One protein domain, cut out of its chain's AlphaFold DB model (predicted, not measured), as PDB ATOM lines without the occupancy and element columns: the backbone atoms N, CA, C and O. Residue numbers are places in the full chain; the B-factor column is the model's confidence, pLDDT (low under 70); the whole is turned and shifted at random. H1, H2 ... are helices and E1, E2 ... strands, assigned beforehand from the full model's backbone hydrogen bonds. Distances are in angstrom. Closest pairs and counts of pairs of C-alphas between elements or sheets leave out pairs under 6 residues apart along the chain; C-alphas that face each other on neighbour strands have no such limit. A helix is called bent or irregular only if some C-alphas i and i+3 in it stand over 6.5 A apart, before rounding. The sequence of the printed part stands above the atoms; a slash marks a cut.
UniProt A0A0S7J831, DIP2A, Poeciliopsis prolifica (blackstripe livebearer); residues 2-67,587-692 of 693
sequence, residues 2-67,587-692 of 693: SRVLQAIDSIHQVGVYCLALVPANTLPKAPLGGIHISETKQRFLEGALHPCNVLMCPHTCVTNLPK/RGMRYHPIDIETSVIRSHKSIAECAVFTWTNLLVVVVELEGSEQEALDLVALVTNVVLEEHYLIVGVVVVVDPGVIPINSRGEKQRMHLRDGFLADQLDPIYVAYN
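AT A GLANCE: This is residues 2 to 67 and 587 to 692 of the 693 residues of the protein "DIP2A" of Poeciliopsis prolifica (blackstripe livebearer) (UniProt A0A0S7J831). A twisted sheet, E4 E5 E6 E7, has H4 and H5 over one face and H6 over the other; beside it a small two-stranded ribbon, E1 and E2, packs on H5. The loops of residues 22 to 36 and 658 to 671 hold the two far ends of the long axis. The printed part has 172 residues with six named helices and seven named strands, in the order H1 E1 H2 E2 H3 E3 H4 E4 E5 H5 E6 H6 E7, class mixed. The larger sheet is mixed, the ribbon antiparallel; the whole is compact, with a radius of gyration of the C-alphas of 17.1 A, and spans 58 by 37 by 27 A.

HOW THE PARTS SIT: Start at H1, residues 2 to 12, which touches no helix. E1, residues 18 to 21, is antiparallel to E2, residues 53 to 56; look for N 19 and O 55, 2.8 A apart. Between them lies H2, residues 37 to 45, close but not clearly touching H5, residues 629 to 647: the closest C-alphas, of Leu 45 and Leu 638, are 6.9 A apart. H3, residues 58 to 61, touches no helix. E3, residues 589 to 591, pairs with no named strand and meets H4, residues 593 to 603, only through their link. E4, residues 607 to 615, and E5, residues 618 to 625, form a hairpin, with N 611 and O 622 at 3.0 A. E5, H5 and E6, residues 651 to 657, make a strand-helix-strand unit, two parallel neighbour strands with a helix between, its crossover right-handed; N 655 and O 621 are 2.8 A apart. E7, residues 688 to 691, is antiparallel to E6, with N 656 and O 688 at 2.8 A. The sheet E4 E5 E6 E7 and its helices make three layers, with helices on both faces of the sheet: H4 over E4 at a height over the sheet of 7.3 A and H5 over E5 and E6 at 8.1 A on the same face, H6, residues 672 to 680, over E4 and E5 at 8.5 A on the opposite face. H4 and H5 touch at a steep tilt of 55 degrees, opposite ways, closest at the C-alphas of Val 600 and Val 639, 5.7 A. Every O i to N i+4 pair is within hydrogen-bond range in H1, H2, H4 and H6, and 10 of 15 are in H5; H3 is too short for one.

IN THESE COORDINATES: Find C-alpha 2 at (-79.707, 63.506, 10.358), where H1 begins its 15.3 A. H5 runs 26.9 A from (-69.372, 61.029, 32.965); it is irregular, only just, with C-alphas 630 and 633 at 6.8 A, and has a kink of 28 degrees near residue 637. E4 and E5 measure 22.0 A each, E6 16.5 A and H4 15.6 A. E7 ends at C-alpha 691, (-82.153, 68.148, 22.603).

THE WHOLE: The C-alphas of Leu 32 and Ser 666, the two farthest apart, are 57.8 A apart. Residues 68 to 586 are not printed; C-alphas 67 and 587 are 7.9 A apart across the cut. The long links are E1 to H2 and E6 to H6. The mean pLDDT of the printed part is 89.2; residues 2 and 666 are under 70.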
ATOM      1  N   SER A   2     -78.556  62.983  11.135       62.09
ATOM      2  CA  SER A   2     -79.707  63.506  10.358       62.09
ATOM      3  C   SER A   2     -79.971  62.810   9.008       62.09
ATOM      4  O   SER A   2     -81.106  62.455   8.712       62.09
ATOM      5  N   ARG A   3     -78.926  62.529   8.213       70.69
ATOM      6  CA  ARG A   3     -79.054  61.777   6.944       70.69
ATOM      7  C   ARG A   3     -79.515  60.326   7.144       70.69
ATOM      8  O   ARG A   3     -80.145  59.761   6.259       70.69
ATOM      9  N   VAL A   4     -79.204  59.735   8.301       72.44
ATOM     10  CA  VAL A   4     -79.611  58.366   8.653       72.44
ATOM     11  C   VAL A   4     -81.104  58.330   8.969       72.44
ATOM     12  O   VAL A   4     -81.784  57.429   8.501       72.44
ATOM     13  N   LEU A   5     -81.634  59.336   9.673       74.44
ATOM     14  CA  LEU A   5     -83.073  59.443   9.946       74.44
ATOM     15  C   LEU A   5     -83.886  59.546   8.653       74.44
ATOM     16  O   LEU A   5     -84.839  58.798   8.477       74.44
ATOM     17  N   GLN A   6     -83.466  60.412   7.721       74.19
ATOM     18  CA  GLN A   6     -84.128  60.549   6.418       74.19
ATOM     19  C   GLN A   6     -84.098  59.246   5.610       74.19
ATOM     20  O   GLN A   6     -85.084  58.893   4.964       74.19
ATOM     21  N   ALA A   7     -82.983  58.512   5.647       78.44
ATOM     22  CA  ALA A   7     -82.875  57.216   4.984       78.44
ATOM     23  C   ALA A   7     -83.788  56.163   5.633       78.44
ATOM     24  O   ALA A   7     -84.467  55.432   4.921       78.44
ATOM     25  N   ILE A   8     -83.845  56.096   6.968       80.25
ATOM     26  CA  ILE A   8     -84.703  55.136   7.676       80.25
ATOM     27  C   ILE A   8     -86.178  55.415   7.396       80.25
ATOM     28  O   ILE A   8     -86.916  54.489   7.070       80.25
ATOM     29  N   ASP A   9     -86.593  56.676   7.478       76.56
ATOM     30  CA  ASP A   9     -87.972  57.065   7.203       76.56
ATOM     31  C   ASP A   9     -88.352  56.760   5.745       76.56
ATOM     32  O   ASP A   9     -89.309  56.038   5.483       76.56
ATOM     33  N   SER A  10     -87.530  57.187   4.778       81.50
ATOM     34  CA  SER A  10     -87.810  56.957   3.352       81.50
ATOM     35  C   SER A  10     -87.810  55.478   2.948       81.50
ATOM     36  O   SER A  10     -88.679  55.071   2.178       81.50
ATOM     37  N   ILE A  11     -86.875  54.670   3.462       83.94
ATOM     38  CA  ILE A  11     -86.706  53.260   3.069       83.94
ATOM     39  C   ILE A  11     -87.631  52.338   3.864       83.94
ATOM     40  O   ILE A  11     -88.233  51.431   3.293       83.94
ATOM     41  N   HIS A  12     -87.717  52.530   5.181       81.62
ATOM     42  CA  HIS A  12     -88.390  51.594   6.081       81.62
ATOM     43  C   HIS A  12     -89.756  52.087   6.563       81.62
ATOM     44  O   HIS A  12     -90.531  51.262   7.039       81.62
ATOM     45  N   GLN A  13     -90.068  53.383   6.423       80.81
ATOM     46  CA  GLN A  13     -91.325  53.989   6.887       80.81
ATOM     47  C   GLN A  13     -91.566  53.746   8.388       80.81
ATOM     48  O   GLN A  13     -92.679  53.447   8.824       80.81
ATOM     49  N   VAL A  14     -90.494  53.828   9.188       82.06
ATOM     50  CA  VAL A  14     -90.531  53.634  10.645       82.06
ATOM     51  C   VAL A  14     -90.083  54.910  11.350       82.06
ATOM     52  O   VAL A  14     -89.016  55.446  11.054       82.06
ATOM     53  N   GLY A  15     -90.864  55.349  12.342       80.50
ATOM     54  CA  GLY A  15     -90.455  56.406  13.265       80.50
ATOM     55  C   GLY A  15     -89.302  55.942  14.161       80.50
ATOM     56  O   GLY A  15     -89.400  54.918  14.840       80.50
ATOM     57  N   VAL A  16     -88.199  56.690  14.170       86.00
ATOM     58  CA  VAL A  16     -87.022  56.390  14.998       86.00
ATOM     59  C   VAL A  16     -87.186  57.020  16.373       86.00
ATOM     60  O   VAL A  16     -87.111  58.233  16.492       86.00
ATOM     61  N   TYR A  17     -87.374  56.215  17.419       87.44
ATOM     62  CA  TYR A  17     -87.517  56.739  18.784       87.44
ATOM     63  C   TYR A  17     -86.174  57.166  19.397       87.44
ATOM     64  O   TYR A  17     -86.067  58.222  20.017       87.44
ATOM     65  N   CYS A  18     -85.145  56.338  19.210       88.69
ATOM     66  CA  CYS A  18     -83.804  56.544  19.739       88.69
ATOM     67  C   CYS A  18     -82.774  55.921  18.794       88.69
ATOM     68  O   CYS A  18     -82.964  54.800  18.316       88.69
ATOM     69  N   LEU A  19     -81.662  56.618  18.572       88.81
ATOM     70  CA  LEU A  19     -80.476  56.096  17.908       88.81
ATOM     71  C   LEU A  19     -79.278  56.221  18.855       88.81
ATOM     72  O   LEU A  19     -78.841  57.327  19.160       88.81
ATOM     73  N   ALA A  20     -78.760  55.080  19.314       89.69
ATOM     74  CA  ALA A  20     -77.617  54.998  20.221       89.69
ATOM     75  C   ALA A  20     -76.416  54.370  19.501       89.69
ATOM     76  O   ALA A  20     -76.512  53.271  18.950       89.69
ATOM     77  N   LEU A  21     -75.284  55.073  19.496       90.38
ATOM     78  CA  LEU A  21     -74.019  54.597  18.943       90.38
ATOM     79  C   LEU A  21     -73.127  54.116  20.081       90.38
ATOM     80  O   LEU A  21     -72.833  54.888  20.984       90.38
ATOM     81  N   VAL A  22     -72.673  52.869  20.018       90.75
ATOM     82  CA  VAL A  22     -71.816  52.254  21.041       90.75
ATOM     83  C   VAL A  22     -70.428  51.951  20.475       90.75
ATOM     84  O   VAL A  22     -70.294  51.825  19.250       90.75
ATOM     85  N   PRO A  23     -69.390  51.803  21.320       89.62
ATOM     86  CA  PRO A  23     -68.070  51.418  20.842       89.62
ATOM     87  C   PRO A  23     -68.090  50.075  20.091       89.62
ATOM     88  O   PRO A  23     -68.938  49.208  20.311       89.62
ATOM     89  N   ALA A  24     -67.138  49.875  19.181       87.94
ATOM     90  CA  ALA A  24     -67.070  48.637  18.413       87.94
ATOM     91  C   ALA A  24     -66.905  47.413  19.336       87.94
ATOM     92  O   ALA A  24     -66.119  47.434  20.278       87.94
ATOM     93  N   ASN A  25     -67.607  46.320  19.015       85.44
ATOM     94  CA  ASN A  25     -67.579  45.048  19.751       85.44
ATOM     95  C   ASN A  25     -68.109  45.073  21.199       85.44
ATOM     96  O   ASN A  25     -67.890  44.096  21.911       85.44
ATOM     97  N   THR A  26     -68.837  46.109  21.626       89.25
ATOM     98  CA  THR A  26     -69.434  46.147  22.978       89.25
ATOM     99  C   THR A  26     -70.847  45.574  23.052       89.25
ATOM    100  O   THR A  26     -71.303  45.215  24.137       89.25
ATOM    101  N   LEU A  27     -71.544  45.451  21.915       92.06
ATOM    102  CA  LEU A  27     -72.878  44.854  21.890       92.06
ATOM    103  C   LEU A  27     -72.825  43.368  22.278       92.06
ATOM    104  O   LEU A  27     -71.985  42.636  21.739       92.06
ATOM    105  N   PRO A  28     -73.751  42.904  23.139       91.25
ATOM    106  CA  PRO A  28     -73.926  41.491  23.445       91.25
ATOM    107  C   PRO A  28     -73.995  40.624  22.187       91.25
ATOM    108  O   PRO A  28     -74.711  40.953  21.238       91.25
ATOM    109  N   LYS A  29     -73.264  39.504  22.177       91.94
ATOM    110  CA  LYS A  29     -73.237  38.552  21.059       91.94
ATOM    111  C   LYS A  29     -73.952  37.262  21.448       91.94
ATOM    112  O   LYS A  29     -73.730  36.717  22.522       91.94
ATOM    113  N   ALA A  30     -74.799  36.764  20.557       90.25
ATOM    114  CA  ALA A  30     -75.415  35.454  20.675       90.25
ATOM    115  C   ALA A  30     -74.371  34.346  20.418       90.25
ATOM    116  O   ALA A  30     -73.373  34.600  19.736       90.25
ATOM    117  N   PRO A  31     -74.613  33.097  20.860       86.19
ATOM    118  CA  PRO A  31     -73.697  31.971  20.631       86.19
ATOM    119  C   PRO A  31     -73.329  31.731  19.154       86.19
ATOM    120  O   PRO A  31     -72.267  31.195  18.861       86.19
ATOM    121  N   LEU A  32     -74.192  32.156  18.223       87.44
ATOM    122  CA  LEU A  32     -74.006  32.046  16.770       87.44
ATOM    123  C   LEU A  32     -73.283  33.259  16.139       87.44
ATOM    124  O   LEU A  32     -73.226  33.372  14.919       87.44
ATOM    125  N   GLY A  33     -72.765  34.194  16.943       84.69
ATOM    126  CA  GLY A  33     -71.968  35.345  16.489       84.69
ATOM    127  C   GLY A  33     -72.755  36.605  16.096       84.69
ATOM    128  O   GLY A  33     -72.146  37.658  15.915       84.69
ATOM    129  N   GLY A  34     -74.089  36.535  16.003       90.50
ATOM    130  CA  GLY A  34     -74.963  37.703  15.800       90.50
ATOM    131  C   GLY A  34     -75.156  38.550  17.068       90.50
ATOM    132  O   GLY A  34     -74.773  38.132  18.155       90.50
ATOM    133  N   ILE A  35     -75.776  39.728  16.956       91.81
ATOM    134  CA  ILE A  35     -76.098  40.579  18.121       91.81
ATOM    135  C   ILE A  35     -77.243  39.948  18.929       91.81
ATOM    136  O   ILE A  35     -78.284  39.591  18.377       91.81
ATOM    137  N   HIS A  36     -77.082  39.849  20.248       94.12
ATOM    138  CA  HIS A  36     -78.098  39.330  21.158       94.12
ATOM    139  C   HIS A  36     -79.139  40.410  21.500       94.12
ATOM    140  O   HIS A  36     -79.085  41.051  22.546       94.12
ATOM    141  N   ILE A  37     -80.146  40.568  20.637       91.94
ATOM    142  CA  ILE A  37     -81.155  41.645  20.701       91.94
ATOM    143  C   ILE A  37     -81.795  41.805  22.093       91.94
ATOM    144  O   ILE A  37     -81.911  42.926  22.581       91.94
ATOM    145  N   SER A  38     -82.191  40.706  22.751       92.00
ATOM    146  CA  SER A  38     -82.858  40.779  24.065       92.00
ATOM    147  C   SER A  38     -81.955  41.340  25.167       92.00
ATOM    148  O   SER A  38     -82.412  42.140  25.976       92.00
ATOM    149  N   GLU A  39     -80.681  40.949  25.187       92.50
ATOM    150  CA  GLU A  39     -79.711  41.415  26.178       92.50
ATOM    151  C   GLU A  39     -79.315  42.861  25.877       92.50
ATOM    152  O   GLU A  39     -79.256  43.682  26.783       92.50
ATOM    153  N   THR A  40     -79.141  43.218  24.599       92.62
ATOM    154  CA  THR A  40     -78.926  44.614  24.193       92.62
ATOM    155  C   THR A  40     -80.077  45.511  24.646       92.62
ATOM    156  O   THR A  40     -79.838  46.582  25.198       92.62
ATOM    157  N   LYS A  41     -81.328  45.072  24.452       90.19
ATOM    158  CA  LYS A  41     -82.513  45.802  24.919       90.19
ATOM    159  C   LYS A  41     -82.514  45.942  26.440       90.19
ATOM    160  O   LYS A  41     -82.802  47.024  26.936       90.19
ATOM    161  N   GLN A  42     -82.194  44.872  27.162       90.69
ATOM    162  CA  GLN A  42     -82.106  44.903  28.618       90.69
ATOM    163  C   GLN A  42     -81.045  45.908  29.087       90.69
ATOM    164  O   GLN A  42     -81.372  46.802  29.856       90.69
ATOM    165  N   ARG A  43     -79.824  45.850  28.538       90.38
ATOM    166  CA  ARG A  43     -78.749  46.801  28.866       90.38
ATOM    167  C   ARG A  43     -79.120  48.247  28.547       90.38
ATOM    168  O   ARG A  43     -78.771  49.133  29.311       90.38
ATOM    169  N   PHE A  44     -79.848  48.497  27.458       88.62
ATOM    170  CA  PHE A  44     -80.361  49.834  27.147       88.62
ATOM    171  C   PHE A  44     -81.371  50.326  28.198       88.62
ATOM    172  O   PHE A  44     -81.276  51.459  28.655       88.62
ATOM    173  N   LEU A  45     -82.317  49.474  28.604       86.81
ATOM    174  CA  LEU A  45     -83.323  49.810  29.620       86.81
ATOM    175  C   LEU A  45     -82.741  49.931  31.036       86.81
ATOM    176  O   LEU A  45     -83.343  50.580  31.883       86.81
ATOM    177  N   GLU A  46     -81.593  49.309  31.290       87.94
ATOM    178  CA  GLU A  46     -80.873  49.367  32.564       87.94
ATOM    179  C   GLU A  46     -79.804  50.475  32.604       87.94
ATOM    180  O   GLU A  46     -79.188  50.669  33.647       87.94
ATOM    181  N   GLY A  47     -79.572  51.196  31.498       86.94
ATOM    182  CA  GLY A  47     -78.520  52.220  31.412       86.94
ATOM    183  C   GLY A  47     -77.094  51.663  31.448       86.94
ATOM    184  O   GLY A  47     -76.188  52.308  31.956       86.94
ATOM    185  N   ALA A  48     -76.894  50.444  30.947       88.88
ATOM    186  CA  ALA A  48     -75.620  49.720  30.958       88.88
ATOM    187  C   ALA A  48     -75.046  49.513  29.543       88.88
ATOM    188  O   ALA A  48     -74.312  48.551  29.287       88.88
ATOM    189  N   LEU A  49     -75.454  50.356  28.586       87.75
ATOM    190  CA  LEU A  49     -75.031  50.259  27.189       87.75
ATOM    191  C   LEU A  49     -73.835  51.176  26.886       87.75
ATOM    192  O   LEU A  49     -73.056  50.859  25.984       87.75
ATOM    193  N   HIS A  50     -73.677  52.264  27.645       90.00
ATOM    194  CA  HIS A  50     -72.582  53.231  27.559       90.00
ATOM    195  C   HIS A  50     -72.356  53.745  26.127       90.00
ATOM    196  O   HIS A  50     -71.289  53.537  25.531       90.00
ATOM    197  N   PRO A  51     -73.383  54.359  25.507       90.31
ATOM    198  CA  PRO A  51     -73.272  54.881  24.158       90.31
ATOM    199  C   PRO A  51     -72.288  56.054  24.109       90.31
ATOM    200  O   PRO A  51     -72.242  56.888  25.001       90.31
ATOM    201  N   CYS A  52     -71.538  56.164  23.015       89.56
ATOM    202  CA  CYS A  52     -70.714  57.334  22.712       89.56
ATOM    203  C   CYS A  52     -71.547  58.512  22.194       89.56
ATOM    204  O   CYS A  52     -71.069  59.643  22.168       89.56
ATOM    205  N   ASN A  53     -72.752  58.247  21.677       87.81
ATOM    206  CA  ASN A  53     -73.668  59.278  21.210       87.81
ATOM    207  C   ASN A  53     -75.109  58.758  21.216       87.81
ATOM    208  O   ASN A  53     -75.350  57.608  20.831       87.81
ATOM    209  N   VAL A  54     -76.057  59.605  21.610       89.38
ATOM    210  CA  VAL A  54     -77.488  59.293  21.669       89.38
ATOM    211  C   VAL A  54     -78.264  60.410  20.989       89.38
ATOM    212  O   VAL A  54     -78.033  61.587  21.245       89.38
ATOM    213  N   LEU A  55     -79.206  60.034  20.130       88.19
ATOM    214  CA  LEU A  55     -80.200  60.940  19.572       88.19
ATOM    215  C   LEU A  55     -81.595  60.397  19.867       88.19
ATOM    216  O   LEU A  55     -81.951  59.318  19.391       88.19
ATOM    217  N   MET A  56     -82.380  61.160  20.619       89.38
ATOM    218  CA  MET A  56     -83.781  60.862  20.907       89.38
ATOM    219  C   MET A  56     -84.678  61.656  19.952       89.38
ATOM    220  O   MET A  56     -84.508  62.865  19.823       89.38
ATOM    221  N   CYS A  57     -85.664  61.001  19.335       87.62
ATOM    222  CA  CYS A  57     -86.685  61.654  18.504       87.62
ATOM    223  C   CYS A  57     -88.108  61.221  18.931       87.62
ATOM    224  O   CYS A  57     -88.870  60.643  18.149       87.62
ATOM    225  N   PRO A  58     -88.505  61.463  20.195       86.06
ATOM    226  CA  PRO A  58     -89.801  61.026  20.711       86.06
ATOM    227  C   PRO A  58     -90.982  61.744  20.040       86.06
ATOM    228  O   PRO A  58     -92.049  61.149  19.891       86.06
ATOM    229  N   HIS A  59     -90.806  62.993  19.594       82.06
ATOM    230  CA  HIS A  59     -91.874  63.796  18.986       82.06
ATOM    231  C   HIS A  59     -92.390  63.238  17.659       82.06
ATOM    232  O   HIS A  59     -93.587  63.323  17.386       82.06
ATOM    233  N   THR A  60     -91.518  62.639  16.847       78.00
ATOM    234  CA  THR A  60     -91.906  62.034  15.563       78.00
ATOM    235  C   THR A  60     -92.573  60.671  15.744       78.00
ATOM    236  O   THR A  60     -93.352  60.250  14.892       78.00
ATOM    237  N   CYS A  61     -92.311  59.990  16.864       82.75
ATOM    238  CA  CYS A  61     -92.772  58.622  17.105       82.75
ATOM    239  C   CYS A  61     -94.043  58.539  17.951       82.75
ATOM    240  O   CYS A  61     -94.888  57.671  17.725       82.75
ATOM    241  N   VAL A  62     -94.191  59.416  18.946       84.00
ATOM    242  CA  VAL A  62     -95.274  59.330  19.929       84.00
ATOM    243  C   VAL A  62     -96.419  60.264  19.540       84.00
ATOM    244  O   VAL A  62     -96.505  61.411  19.974       84.00
ATOM    245  N   THR A  63     -97.353  59.748  18.745       79.31
ATOM    246  CA  THR A  63     -98.507  60.515  18.236       79.31
ATOM    247  C   THR A  63     -99.790  60.320  19.052       79.31
ATOM    248  O   THR A  63    -100.744  61.088  18.923       79.31
ATOM    249  N   ASN A  64     -99.827  59.317  19.930       80.88
ATOM    250  CA  ASN A  64    -101.026  58.837  20.624       80.88
ATOM    251  C   ASN A  64    -101.087  59.222  22.113       80.88
ATOM    252  O   ASN A  64    -101.730  58.536  22.909       80.88
ATOM    253  N   LEU A  65    -100.435  60.317  22.509       83.19
ATOM    254  CA  LEU A  65    -100.490  60.777  23.896       83.19
ATOM    255  C   LEU A  65    -101.932  61.128  24.317       83.19
ATOM    256  O   LEU A  65    -102.674  61.699  23.508       83.19
ATOM    257  N   PRO A  66    -102.326  60.870  25.583       77.00
ATOM    258  CA  PRO A  66    -103.671  61.143  26.077       77.00
ATOM    259  C   PRO A  66    -104.110  62.569  25.754       77.00
ATOM    260  O   PRO A  66    -103.400  63.539  26.050       77.00
ATOM    261  N   LYS A  67    -105.276  62.706  25.115       72.50
ATOM    262  CA  LYS A  67    -105.833  64.028  24.844       72.50
ATOM    263  C   LYS A  67    -106.198  64.691  26.174       72.50
ATOM    264  O   LYS A  67    -106.791  64.018  27.024       72.50
ATOM    265  N   ARG A 587    -100.108  70.509  28.148       84.25
ATOM    266  CA  ARG A 587    -101.249  69.848  27.493       84.25
ATOM    267  C   ARG A 587    -102.551  70.042  28.299       84.25
ATOM    268  O   ARG A 587    -103.284  69.084  28.504       84.25
ATOM    269  N   GLY A 588    -102.811  71.244  28.823       82.88
ATOM    270  CA  GLY A 588    -104.022  71.551  29.607       82.88
ATOM    271  C   GLY A 588    -104.195  70.730  30.896       82.88
ATOM    272  O   GLY A 588    -105.314  70.598  31.388       82.88
ATOM    273  N   MET A 589    -103.116  70.135  31.408       87.50
ATOM    274  CA  MET A 589    -103.068  69.397  32.669       87.50
ATOM    275  C   MET A 589    -102.055  70.055  33.603       87.50
ATOM    276  O   MET A 589    -101.017  70.541  33.150       87.50
ATOM    277  N   ARG A 590    -102.332  70.009  34.907       91.12
ATOM    278  CA  ARG A 590    -101.432  70.529  35.939       91.12
ATOM    279  C   ARG A 590    -100.478  69.445  36.424       91.12
ATOM    280  O   ARG A 590    -100.912  68.407  36.916       91.12
ATOM    281  N   TYR A 591     -99.182  69.700  36.332       94.00
ATOM    282  CA  TYR A 591     -98.133  68.834  36.855       94.00
ATOM    283  C   TYR A 591     -97.421  69.520  38.018       94.00
ATOM    284  O   TYR A 591     -97.080  70.698  37.938       94.00
ATOM    285  N   HIS A 592     -97.170  68.778  39.094       94.44
ATOM    286  CA  HIS A 592     -96.301  69.250  40.168       94.44
ATOM    287  C   HIS A 592     -94.872  68.766  39.883       94.44
ATOM    288  O   HIS A 592     -94.689  67.558  39.710       94.44
ATOM    289  N   PRO A 593     -93.862  69.657  39.853       94.44
ATOM    290  CA  PRO A 593     -92.476  69.290  39.549       94.44
ATOM    291  C   PRO A 593     -91.957  68.107  40.370       94.44
ATOM    292  O   PRO A 593     -91.379  67.179  39.813       94.44
ATOM    293  N   ILE A 594     -92.267  68.083  41.671       93.56
ATOM    294  CA  ILE A 594     -91.853  67.020  42.599       93.56
ATOM    295  C   ILE A 594     -92.300  65.617  42.159       93.56
ATOM    296  O   ILE A 594     -91.592  64.645  42.416       93.56
ATOM    297  N   ASP A 595     -93.448  65.497  41.482       94.94
ATOM    298  CA  ASP A 595     -93.939  64.206  40.992       94.94
ATOM    299  C   ASP A 595     -93.061  63.686  39.850       94.94
ATOM    300  O   ASP A 595     -92.745  62.502  39.818       94.94
ATOM    301  N   ILE A 596     -92.648  64.572  38.936       96.00
ATOM    302  CA  ILE A 596     -91.772  64.228  37.807       96.00
ATOM    303  C   ILE A 596     -90.361  63.931  38.318       96.00
ATOM    304  O   ILE A 596     -89.785  62.901  37.981       96.00
ATOM    305  N   GLU A 597     -89.827  64.796  39.179       96.00
ATOM    306  CA  GLU A 597     -88.490  64.650  39.765       96.00
ATOM    307  C   GLU A 597     -88.344  63.342  40.541       96.00
ATOM    308  O   GLU A 597     -87.325  62.673  40.422       96.00
ATOM    309  N   THR A 598     -89.371  62.934  41.295       94.06
ATOM    310  CA  THR A 598     -89.341  61.663  42.037       94.06
ATOM    311  C   THR A 598     -89.240  60.462  41.093       94.06
ATOM    312  O   THR A 598     -88.509  59.513  41.383       94.06
ATOM    313  N   SER A 599     -89.951  60.490  39.965       95.00
ATOM    314  CA  SER A 599     -89.877  59.434  38.950       95.00
ATOM    315  C   SER A 599     -88.511  59.407  38.264       95.00
ATOM    316  O   SER A 599     -87.943  58.331  38.089       95.00
ATOM    317  N   VAL A 600     -87.949  60.581  37.953       96.88
ATOM    318  CA  VAL A 600     -86.608  60.716  37.361       96.88
ATOM    319  C   VAL A 600     -85.515  60.221  38.312       96.88
ATOM    320  O   VAL A 600     -84.690  59.406  37.920       96.88
ATOM    321  N   ILE A 601     -85.536  60.621  39.584       95.25
ATOM    322  CA  ILE A 601     -84.552  60.156  40.582       95.25
ATOM    323  C   ILE A 601     -84.604  58.627  40.726       95.25
ATOM    324  O   ILE A 601     -83.580  57.969  40.883       95.25
ATOM    325  N   ARG A 602     -85.793  58.021  40.622       93.19
ATOM    326  CA  ARG A 602     -85.954  56.563  40.704       93.19
ATOM    327  C   ARG A 602     -85.456  55.822  39.457       93.19
ATOM    328  O   ARG A 602     -85.222  54.619  39.552       93.19
ATOM    329  N   SER A 603     -85.313  56.482  38.305       93.19
ATOM    330  CA  SER A 603     -84.994  55.780  37.055       93.19
ATOM    331  C   SER A 603     -83.565  55.255  36.990       93.19
ATOM    332  O   SER A 603     -83.312  54.303  36.259       93.19
ATOM    333  N   HIS A 604     -82.629  55.847  37.739       92.38
ATOM    334  CA  HIS A 604     -81.246  55.386  37.758       92.38
ATOM    335  C   HIS A 604     -80.548  55.724  39.078       92.38
ATOM    336  O   HIS A 604     -80.686  56.826  39.596       92.38
ATOM    337  N   LYS A 605     -79.749  54.787  39.602       90.75
ATOM    338  CA  LYS A 605     -79.055  54.923  40.898       90.75
ATOM    339  C   LYS A 605     -78.022  56.055  40.944       90.75
ATOM    340  O   LYS A 605     -77.729  56.534  42.029       90.75
ATOM    341  N   SER A 606     -77.457  56.432  39.796       92.56
ATOM    342  CA  SER A 606     -76.425  57.476  39.706       92.56
ATOM    343  C   SER A 606     -77.017  58.889  39.629       92.56
ATOM    344  O   SER A 606     -76.257  59.845  39.537       92.56
ATOM    345  N   ILE A 607     -78.349  59.037  39.634       94.75
ATOM    346  CA  ILE A 607     -79.005  60.347  39.710       94.75
ATOM    347  C   ILE A 607     -79.087  60.741  41.187       94.75
ATOM    348  O   ILE A 607     -79.877  60.165  41.936       94.75
ATOM    349  N   ALA A 608     -78.283  61.723  41.593       92.56
ATOM    350  CA  ALA A 608     -78.291  62.245  42.958       92.56
ATOM    351  C   ALA A 608     -79.494  63.163  43.193       92.56
ATOM    352  O   ALA A 608     -80.252  62.983  44.146       92.56
ATOM    353  N   GLU A 609     -79.688  64.126  42.294       94.31
ATOM    354  CA  GLU A 609     -80.759  65.112  42.356       94.31
ATOM    355  C   GLU A 609     -81.330  65.412  40.971       94.31
ATOM    356  O   GLU A 609     -80.713  65.169  39.934       94.31
ATOM    357  N   CYS A 610     -82.553  65.937  40.956       96.00
ATOM    358  CA  CYS A 610     -83.246  66.311  39.728       96.00
ATOM    359  C   CYS A 610     -84.107  67.554  39.931       96.00
ATOM    360  O   CYS A 610     -84.772  67.689  40.958       96.00
ATOM    361  N   ALA A 611     -84.150  68.434  38.939       96.38
ATOM    362  CA  ALA A 611     -85.065  69.563  38.903       96.38
ATOM    363  C   ALA A 611     -85.694  69.687  37.516       96.38
ATOM    364  O   ALA A 611     -85.032  69.470  36.498       96.38
ATOM    365  N   VAL A 612     -86.976  70.051  37.477       96.44
ATOM    366  CA  VAL A 612     -87.702  70.242  36.217       96.44
ATOM    367  C   VAL A 612     -88.311  71.631  36.113       96.44
ATOM    368  O   VAL A 612     -88.782  72.202  37.097       96.44
ATOM    369  N   PHE A 613     -88.329  72.164  34.897       94.69
ATOM    370  CA  PHE A 613     -88.981  73.426  34.560       94.69
ATOM    371  C   PHE A 613     -89.388  73.438  33.083       94.69
ATOM    372  O   PHE A 613     -89.057  72.536  32.314       94.69
ATOM    373  N   THR A 614     -90.129  74.465  32.674       92.62
ATOM    374  CA  THR A 614     -90.543  74.646  31.278       92.62
ATOM    375  C   THR A 614     -89.714  75.710  30.568       92.62
ATOM    376  O   THR A 614     -89.473  76.780  31.128       92.62
ATOM    377  N   TRP A 615     -89.379  75.458  29.304       90.00
ATOM    378  CA  TRP A 615     -88.789  76.421  28.370       90.00
ATOM    379  C   TRP A 615     -89.519  76.313  27.032       90.00
ATOM    380  O   TRP A 615     -89.632  75.215  26.510       90.00
ATOM    381  N   THR A 616     -90.085  77.411  26.512       85.19
ATOM    382  CA  THR A 616     -90.810  77.437  25.215       85.19
ATOM    383  C   THR A 616     -91.849  76.309  25.023       85.19
ATOM    384  O   THR A 616     -92.035  75.799  23.922       85.19
ATOM    385  N   ASN A 617     -92.580  75.946  26.089       81.25
ATOM    386  CA  ASN A 617     -93.525  74.809  26.182       81.25
ATOM    387  C   ASN A 617     -92.896  73.401  26.164       81.25
ATOM    388  O   ASN A 617     -93.621  72.408  26.238       81.25
ATOM    389  N   LEU A 618     -91.571  73.301  26.104       88.50
ATOM    390  CA  LEU A 618     -90.826  72.068  26.311       88.50
ATOM    391  C   LEU A 618     -90.576  71.842  27.803       88.50
ATOM    392  O   LEU A 618     -90.336  72.782  28.565       88.50
ATOM    393  N   LEU A 619     -90.610  70.575  28.209       94.81
ATOM    394  CA  LEU A 619     -90.150  70.156  29.526       94.81
ATOM    395  C   LEU A 619     -88.625  70.013  29.494       94.81
ATOM    396  O   LEU A 619     -88.098  69.235  28.693       94.81
ATOM    397  N   VAL A 620     -87.947  70.746  30.372       96.50
ATOM    398  CA  VAL A 620     -86.510  70.632  30.623       96.50
ATOM    399  C   VAL A 620     -86.313  69.843  31.909       96.50
ATOM    400  O   VAL A 620     -86.936  70.145  32.931       96.50
ATOM    401  N   VAL A 621     -85.457  68.827  31.850       97.62
ATOM    402  CA  VAL A 621     -85.086  67.997  32.998       97.62
ATOM    403  C   VAL A 621     -83.591  68.138  33.233       97.62
ATOM    404  O   VAL A 621     -82.796  67.785  32.365       97.62
ATOM    405  N   VAL A 622     -83.217  68.641  34.404       97.75
ATOM    406  CA  VAL A 622     -81.824  68.724  34.853       97.75
ATOM    407  C   VAL A 622     -81.575  67.605  35.858       97.75
ATOM    408  O   VAL A 622     -82.377  67.431  36.781       97.75
ATOM    409  N   VAL A 623     -80.500  66.841  35.677       97.75
ATOM    410  CA  VAL A 623     -80.103  65.733  36.560       97.75
ATOM    411  C   VAL A 623     -78.656  65.886  37.012       97.75
ATOM    412  O   VAL A 623     -77.769  66.113  36.191       97.75
ATOM    413  N   GLU A 624     -78.425  65.736  38.313       96.81
ATOM    414  CA  GLU A 624     -77.084  65.640  38.891       96.81
ATOM    415  C   GLU A 624     -76.600  64.194  38.853       96.81
ATOM    416  O   GLU A 624     -77.277  63.294  39.361       96.81
ATOM    417  N   LEU A 625     -75.426  63.975  38.265       95.56
ATOM    418  CA  LEU A 625     -74.813  62.658  38.120       95.56
ATOM    419  C   LEU A 625     -73.741  62.426  39.194       95.56
ATOM    420  O   LEU A 625     -72.705  63.071  39.186       95.56
ATOM    421  N   GLU A 626     -73.948  61.450  40.082       92.06
ATOM    422  CA  GLU A 626     -72.965  61.025  41.104       92.06
ATOM    423  C   GLU A 626     -71.970  59.958  40.584       92.06
ATOM    424  O   GLU A 626     -71.145  59.433  41.329       92.06
ATOM    425  N   GLY A 627     -72.076  59.590  39.305       87.12
ATOM    426  CA  GLY A 627     -71.317  58.519  38.655       87.12
ATOM    427  C   GLY A 627     -70.207  59.014  37.726       87.12
ATOM    428  O   GLY A 627     -69.803  60.172  37.746       87.12
ATOM    429  N   SER A 628     -69.704  58.115  36.877       88.25
ATOM    430  CA  SER A 628     -68.770  58.495  35.811       88.25
ATOM    431  C   SER A 628     -69.496  59.284  34.723       88.25
ATOM    432  O   SER A 628     -70.588  58.888  34.325       88.25
ATOM    433  N   GLU A 629     -68.857  60.306  34.144       87.38
ATOM    434  CA  GLU A 629     -69.372  61.029  32.965       87.38
ATOM    435  C   GLU A 629     -69.762  60.100  31.800       87.38
ATOM    436  O   GLU A 629     -70.634  60.435  31.002       87.38
ATOM    437  N   GLN A 630     -69.171  58.902  31.711       83.06
ATOM    438  CA  GLN A 630     -69.537  57.898  30.706       83.06
ATOM    439  C   GLN A 630     -70.993  57.420  30.834       83.06
ATOM    440  O   GLN A 630     -71.590  57.025  29.836       83.06
ATOM    441  N   GLU A 631     -71.574  57.487  32.035       87.25
ATOM    442  CA  GLU A 631     -72.973  57.137  32.298       87.25
ATOM    443  C   GLU A 631     -73.941  58.261  31.892       87.25
ATOM    444  O   GLU A 631     -75.140  58.017  31.771       87.25
ATOM    445  N   ALA A 632     -73.465  59.490  31.641       90.62
ATOM    446  CA  ALA A 632     -74.325  60.646  31.365       90.62
ATOM    447  C   ALA A 632     -75.269  60.410  30.174       90.62
ATOM    448  O   ALA A 632     -76.454  60.748  30.227       90.62
ATOM    449  N   LEU A 633     -74.760  59.785  29.109       91.12
ATOM    450  CA  LEU A 633     -75.540  59.488  27.908       91.12
ATOM    451  C   LEU A 633     -76.552  58.354  28.112       91.12
ATOM    452  O   LEU A 633     -77.597  58.360  27.457       91.12
ATOM    453  N   ASP A 634     -76.285  57.416  29.024       90.06
ATOM    454  CA  ASP A 634     -77.250  56.375  29.392       90.06
ATOM    455  C   ASP A 634     -78.489  56.992  30.062       90.06
ATOM    456  O   ASP A 634     -79.622  56.579  29.791       90.06
ATOM    457  N   LEU A 635     -78.301  58.040  30.876       93.19
ATOM    458  CA  LEU A 635     -79.401  58.698  31.587       93.19
ATOM    459  C   LEU A 635     -80.414  59.348  30.645       93.19
ATOM    460  O   LEU A 635     -81.604  59.336  30.941       93.19
ATOM    461  N   VAL A 636     -79.980  59.903  29.509       93.44
ATOM    462  CA  VAL A 636     -80.855  60.655  28.590       93.44
ATOM    463  C   VAL A 636     -82.053  59.815  28.148       93.44
ATOM    464  O   VAL A 636     -83.202  60.269  28.205       93.44
ATOM    465  N   ALA A 637     -81.798  58.569  27.741       90.94
ATOM    466  CA  ALA A 637     -82.847  57.650  27.324       90.94
ATOM    467  C   ALA A 637     -83.747  57.251  28.504       90.94
ATOM    468  O   ALA A 637     -84.970  57.270  28.368       90.94
ATOM    469  N   LEU A 638     -83.161  56.945  29.666       93.50
ATOM    470  CA  LEU A 638     -83.898  56.544  30.870       93.50
ATOM    471  C   LEU A 638     -84.841  57.645  31.366       93.50
ATOM    472  O   LEU A 638     -86.027  57.389  31.577       93.50
ATOM    473  N   VAL A 639     -84.337  58.876  31.472       95.50
ATOM    474  CA  VAL A 639     -85.096  60.069  31.870       95.50
ATOM    475  C   VAL A 639     -86.248  60.315  30.898       95.50
ATOM    476  O   VAL A 639     -87.389  60.523  31.308       95.50
ATOM    477  N   THR A 640     -85.976  60.253  29.593       94.06
ATOM    478  CA  THR A 640     -87.010  60.467  28.575       94.06
ATOM    479  C   THR A 640     -88.090  59.381  28.642       94.06
ATOM    480  O   THR A 640     -89.278  59.698  28.583       94.06
ATOM    481  N   ASN A 641     -87.696  58.114  28.830       92.81
ATOM    482  CA  ASN A 641     -88.614  56.977  28.928       92.81
ATOM    483  C   ASN A 641     -89.507  57.062  30.171       92.81
ATOM    484  O   ASN A 641     -90.727  56.969  30.043       92.81
ATOM    485  N   VAL A 642     -88.936  57.279  31.362       95.12
ATOM    486  CA  VAL A 642     -89.712  57.285  32.615       95.12
ATOM    487  C   VAL A 642     -90.734  58.424  32.641       95.12
ATOM    488  O   VAL A 642     -91.883  58.236  33.046       95.12
ATOM    489  N   VAL A 643     -90.358  59.604  32.137       95.12
ATOM    490  CA  VAL A 643     -91.266  60.753  32.056       95.12
ATOM    491  C   VAL A 643     -92.389  60.488  31.051       95.12
ATOM    492  O   VAL A 643     -93.555  60.799  31.318       95.12
ATOM    493  N   LEU A 644     -92.075  59.854  29.923       92.75
ATOM    494  CA  LEU A 644     -93.072  59.480  28.931       92.75
ATOM    495  C   LEU A 644     -94.064  58.440  29.473       92.75
ATOM    496  O   LEU A 644     -95.275  58.625  29.338       92.75
ATOM    497  N   GLU A 645     -93.571  57.376  30.103       91.19
ATOM    498  CA  GLU A 645     -94.382  56.254  30.586       91.19
ATOM    499  C   GLU A 645     -95.258  56.627  31.791       91.19
ATOM    500  O   GLU A 645     -96.448  56.297  31.822       91.19
ATOM    501  N   GLU A 646     -94.707  57.345  32.775       91.81
ATOM    502  CA  GLU A 646     -95.418  57.669  34.019       91.81
ATOM    503  C   GLU A 646     -96.207  58.989  33.936       91.81
ATOM    504  O   GLU A 646     -97.291  59.138  34.528       91.81
ATOM    505  N   HIS A 647     -95.696  59.968  33.181       91.62
ATOM    506  CA  HIS A 647     -96.266  61.316  33.126       91.62
ATOM    507  C   HIS A 647     -96.982  61.639  31.815       91.62
ATOM    508  O   HIS A 647     -97.787  62.577  31.802       91.62
ATOM    509  N   TYR A 648     -96.809  60.828  30.767       90.56
ATOM    510  CA  TYR A 648     -97.348  61.087  29.428       90.56
ATOM    511  C   TYR A 648     -96.895  62.443  28.870       90.56
ATOM    512  O   TYR A 648     -97.664  63.155  28.214       90.56
ATOM    513  N   LEU A 649     -95.647  62.804  29.166       91.75
ATOM    514  CA  LEU A 649     -94.985  64.013  28.694       91.75
ATOM    515  C   LEU A 649     -93.759  63.639  27.872       91.75
ATOM    516  O   LEU A 649     -93.068  62.673  28.175       91.75
ATOM    517  N   ILE A 650     -93.489  64.430  26.840       91.38
ATOM    518  CA  ILE A 650     -92.243  64.328  26.089       91.38
ATOM    519  C   ILE A 650     -91.268  65.327  26.704       91.38
ATOM    520  O   ILE A 650     -91.582  66.515  26.805       91.38
ATOM    521  N   VAL A 651     -90.113  64.831  27.143       94.25
ATOM    522  CA  VAL A 651     -88.997  65.674  27.580       94.25
ATOM    523  C   VAL A 651     -88.366  66.284  26.341       94.25
ATOM    524  O   VAL A 651     -87.964  65.533  25.456       94.25
ATOM    525  N   GLY A 652     -88.290  67.614  26.280       93.06
ATOM    526  CA  GLY A 652     -87.680  68.320  25.152       93.06
ATOM    527  C   GLY A 652     -86.179  68.533  25.329       93.06
ATOM    528  O   GLY A 652     -85.439  68.485  24.350       93.06
ATOM    529  N   VAL A 653     -85.716  68.726  26.568       95.12
ATOM    530  CA  VAL A 653     -84.287  68.896  26.870       95.12
ATOM    531  C   VAL A 653     -83.914  68.108  28.123       95.12
ATOM    532  O   VAL A 653     -84.580  68.237  29.151       95.12
ATOM    533  N   VAL A 654     -82.843  67.318  28.044       96.25
ATOM    534  CA  VAL A 654     -82.198  66.690  29.206       96.25
ATOM    535  C   VAL A 654     -80.829  67.327  29.400       96.25
ATOM    536  O   VAL A 654     -80.019  67.338  28.476       96.25
ATOM    537  N   VAL A 655     -80.571  67.849  30.595       96.75
ATOM    538  CA  VAL A 655     -79.297  68.465  30.981       96.75
ATOM    539  C   VAL A 655     -78.683  67.615  32.087       96.75
ATOM    540  O   VAL A 655     -79.290  67.448  33.143       96.75
ATOM    541  N   VAL A 656     -77.497  67.065  31.849       96.88
ATOM    542  CA  VAL A 656     -76.732  66.306  32.845       96.88
ATOM    543  C   VAL A 656     -75.630  67.209  33.381       96.88
ATOM    544  O   VAL A 656     -74.867  67.769  32.596       96.88
ATOM    545  N   VAL A 657     -75.571  67.371  34.700       96.62
ATOM    546  CA  VAL A 657     -74.649  68.277  35.400       96.62
ATOM    547  C   VAL A 657     -73.930  67.551  36.537       96.62
ATOM    548  O   VAL A 657     -74.368  66.483  36.979       96.62
ATOM    549  N   ASP A 658     -72.846  68.148  37.022       94.94
ATOM    550  CA  ASP A 658     -72.159  67.693  38.227       94.94
ATOM    551  C   ASP A 658     -73.026  67.843  39.495       94.94
ATOM    552  O   ASP A 658     -73.931  68.689  39.544       94.94
ATOM    553  N   PRO A 659     -72.752  67.059  40.555       92.81
ATOM    554  CA  PRO A 659     -73.417  67.209  41.845       92.81
ATOM    555  C   PRO A 659     -73.244  68.608  42.452       92.81
ATOM    556  O   PRO A 659     -72.150  69.175  42.453       92.81
ATOM    557  N   GLY A 660     -74.317  69.144  43.037       89.75
ATOM    558  CA  GLY A 660     -74.342  70.461  43.680       89.75
ATOM    559  C   GLY A 660     -74.628  71.648  42.750       89.75
ATOM    560  O   GLY A 660     -74.634  72.787  43.222       89.75
ATOM    561  N   VAL A 661     -74.880  71.414  41.457       92.75
ATOM    562  CA  VAL A 661     -75.271  72.456  40.492       92.75
ATOM    563  C   VAL A 661     -76.731  72.884  40.672       92.75
ATOM    564  O   VAL A 661     -77.060  74.052  40.464       92.75
ATOM    565  N   ILE A 662     -77.625  71.976  41.075       93.75
ATOM    566  CA  ILE A 662     -79.024  72.286  41.369       93.75
ATOM    567  C   ILE A 662     -79.077  73.082  42.682       93.75
ATOM    568  O   ILE A 662     -78.783  72.551  43.755       93.75
ATOM    569  N   PRO A 663     -79.508  74.355  42.644       88.69
ATOM    570  CA  PRO A 663     -79.514  75.201  43.825       88.69
ATOM    571  C   PRO A 663     -80.593  74.745  44.816       88.69
ATOM    572  O   PRO A 663     -81.790  74.740  44.509       88.69
ATOM    573  N   ILE A 664     -80.170  74.397  46.031       86.75
ATOM    574  CA  ILE A 664     -81.040  74.004  47.143       86.75
ATOM    575  C   ILE A 664     -80.864  75.006  48.283       86.75
ATOM    576  O   ILE A 664     -79.748  75.316  48.702       86.75
ATOM    577  N   ASN A 665     -81.971  75.532  48.804       80.44
ATOM    578  CA  ASN A 665     -81.914  76.466  49.920       80.44
ATOM    579  C   ASN A 665     -81.672  75.743  51.262       80.44
ATOM    580  O   ASN A 665     -81.785  74.529  51.392       80.44
ATOM    581  N   SER A 666     -81.418  76.507  52.320       69.50
ATOM    582  CA  SER A 666     -81.168  75.984  53.676       69.50
ATOM    583  C   SER A 666     -82.292  75.137  54.295       69.50
ATOM    584  O   SER A 666     -82.068  74.433  55.277       69.50
ATOM    585  N   ARG A 667     -83.528  75.250  53.790       74.88
ATOM    586  CA  ARG A 667     -84.658  74.417  54.241       74.88
ATOM    587  C   ARG A 667     -84.713  73.081  53.494       74.88
ATOM    588  O   ARG A 667     -85.412  72.176  53.941       74.88
ATOM    589  N   GLY A 668     -83.927  72.942  52.427       79.31
ATOM    590  CA  GLY A 668     -83.888  71.790  51.535       79.31
ATOM    591  C   GLY A 668     -84.681  71.990  50.243       79.31
ATOM    592  O   GLY A 668     -84.761  71.056  49.454       79.31
ATOM    593  N   GLU A 669     -85.278  73.159  49.997       84.81
ATOM    594  CA  GLU A 669     -86.165  73.400  48.848       84.81
ATOM    595  C   GLU A 669     -85.356  73.737  47.580       84.81
ATOM    596  O   GLU A 669     -84.425  74.546  47.627       84.81
ATOM    597  N   LYS A 670     -85.733  73.147  46.439       89.12
ATOM    598  CA  LYS A 670     -85.085  73.369  45.133       89.12
ATOM    599  C   LYS A 670     -85.461  74.736  44.559       89.12
ATOM    600  O   LYS A 670     -86.642  75.054  44.436       89.12
ATOM    601  N   GLN A 671     -84.476  75.524  44.134       88.62
ATOM    602  CA  GLN A 671     -84.678  76.845  43.526       88.62
ATOM    603  C   GLN A 671     -84.789  76.732  41.997       88.62
ATOM    604  O   GLN A 671     -83.925  77.183  41.246       88.62
ATOM    605  N   ARG A 672     -85.870  76.099  41.524       90.81
ATOM    606  CA  ARG A 672     -86.069  75.731  40.105       90.81
ATOM    607  C   ARG A 672     -86.000  76.912  39.145       90.81
ATOM    608  O   ARG A 672     -85.493  76.768  38.039       90.81
ATOM    609  N   MET A 673     -86.494  78.076  39.560       88.19
ATOM    610  CA  MET A 673     -86.469  79.266  38.706       88.19
ATOM    611  C   MET A 673     -85.067  79.845  38.592       88.19
ATOM    612  O   MET A 673     -84.675  80.239  37.503       88.19
ATOM    613  N   HIS A 674     -84.282  79.811  39.674       87.38
ATOM    614  CA  HIS A 674     -82.879  80.212  39.614       87.38
ATOM    615  C   HIS A 674     -82.089  79.296  38.668       87.38
ATOM    616  O   HIS A 674     -81.347  79.783  37.819       87.38
ATOM    617  N   LEU A 675     -82.328  77.983  38.747       92.25
ATOM    618  CA  LEU A 675     -81.750  77.010  37.819       92.25
ATOM    619  C   LEU A 675     -82.173  77.273  36.366       92.25
ATOM    620  O   LEU A 675     -81.337  77.246  35.465       92.25
ATOM    621  N   ARG A 676     -83.462  77.552  36.134       92.38
ATOM    622  CA  ARG A 676     -83.987  77.902  34.809       92.38
ATOM    623  C   ARG A 676     -83.322  79.158  34.264       92.38
ATOM    624  O   ARG A 676     -82.919  79.168  33.110       92.38
ATOM    625  N   ASP A 677     -83.230  80.214  35.059       90.31
ATOM    626  CA  ASP A 677     -82.672  81.483  34.602       90.31
ATOM    627  C   ASP A 677     -81.168  81.335  34.297       90.31
ATOM    628  O   ASP A 677     -80.703  81.866  33.291       90.31
ATOM    629  N   GLY A 678     -80.438  80.522  35.074       91.19
ATOM    630  CA  GLY A 678     -79.060  80.124  34.764       91.19
ATOM    631  C   GLY A 678     -78.941  79.314  33.467       91.19
ATOM    632  O   GLY A 678     -78.047  79.575  32.665       91.19
ATOM    633  N   PHE A 679     -79.872  78.387  33.210       92.88
ATOM    634  CA  PHE A 679     -79.956  77.661  31.937       92.88
ATOM    635  C   PHE A 679     -80.204  78.607  30.753       92.88
ATOM    636  O   PHE A 679     -79.532  78.505  29.737       92.88
ATOM    637  N   LEU A 680     -81.139  79.554  30.883       92.31
ATOM    638  CA  LEU A 680     -81.477  80.514  29.821       92.31
ATOM    639  C   LEU A 680     -80.363  81.527  29.540       92.31
ATOM    640  O   LEU A 680     -80.324  82.099  28.452       92.31
ATOM    641  N   ALA A 681     -79.507  81.783  30.527       92.44
ATOM    642  CA  ALA A 681     -78.380  82.699  30.426       92.44
ATOM    643  C   ALA A 681     -77.066  82.005  30.018       92.44
ATOM    644  O   ALA A 681     -76.021  82.653  30.081       92.44
ATOM    645  N   ASP A 682     -77.102  80.718  29.647       90.75
ATOM    646  CA  ASP A 682     -75.924  79.892  29.337       90.75
ATOM    647  C   ASP A 682     -74.865  79.902  30.464       90.75
ATOM    648  O   ASP A 682     -73.660  79.938  30.220       90.75
ATOM    649  N   GLN A 683     -75.316  79.904  31.726       90.38
ATOM    650  CA  GLN A 683     -74.452  79.922  32.919       90.38
ATOM    651  C   GLN A 683     -74.235  78.538  33.539       90.38
ATOM    652  O   GLN A 683     -73.429  78.401  34.458       90.38
ATOM    653  N   LEU A 684     -74.972  77.524  33.079       91.25
ATOM    654  CA  LEU A 684     -74.737  76.143  33.488       91.25
ATOM    655  C   LEU A 684     -73.546  75.578  32.711       91.25
ATOM    656  O   LEU A 684     -73.431  75.819  31.512       91.25
ATOM    657  N   ASP A 685     -72.716  74.788  33.389       90.94
ATOM    658  CA  ASP A 685     -71.616  74.022  32.793       90.94
ATOM    659  C   ASP A 685     -71.994  72.528  32.787       90.94
ATOM    660  O   ASP A 685     -71.725  71.813  33.752       90.94
ATOM    661  N   PRO A 686     -72.777  72.062  31.796       93.25
ATOM    662  CA  PRO A 686     -73.286  70.699  31.781       93.25
ATOM    663  C   PRO A 686     -72.256  69.704  31.247       93.25
ATOM    664  O   PRO A 686     -71.621  69.935  30.220       93.25
ATOM    665  N   ILE A 687     -72.223  68.516  31.856       93.06
ATOM    666  CA  ILE A 687     -71.533  67.331  31.327       93.06
ATOM    667  C   ILE A 687     -72.090  66.991  29.936       93.06
ATOM    668  O   ILE A 687     -71.351  66.677  29.001       93.06
ATOM    669  N   TYR A 688     -73.419  67.051  29.784       93.31
ATOM    670  CA  TYR A 688     -74.084  66.793  28.509       93.31
ATOM    671  C   TYR A 688     -75.446  67.486  28.401       93.31
ATOM    672  O   TYR A 688     -76.193  67.575  29.374       93.31
ATOM    673  N   VAL A 689     -75.809  67.910  27.185       93.12
ATOM    674  CA  VAL A 689     -77.140  68.443  26.860       93.12
ATOM    675  C   VAL A 689     -77.729  67.679  25.680       93.12
ATOM    676  O   VAL A 689     -77.179  67.697  24.577       93.12
ATOM    677  N   ALA A 690     -78.876  67.042  25.902       91.50
ATOM    678  CA  ALA A 690     -79.648  66.359  24.875       91.50
ATOM    679  C   ALA A 690     -80.862  67.200  24.471       91.50
ATOM    680  O   ALA A 690     -81.725  67.483  25.302       91.50
ATOM    681  N   TYR A 691     -80.956  67.545  23.187       89.25
ATOM    682  CA  TYR A 691     -82.153  68.148  22.603       89.25
ATOM    683  C   TYR A 691     -82.979  67.058  21.925       89.25
ATOM    684  O   TYR A 691     -82.626  66.568  20.850       89.25
ATOM    685  N   ASN A 692     -84.078  66.682  22.566       82.00
ATOM    686  CA  ASN A 692     -85.009  65.674  22.083       82.00
ATOM    687  C   ASN A 692     -86.016  66.341  21.137       82.00
ATOM    688  O   ASN A 692     -87.171  66.544  21.512       82.00
TER     689      ASN A 692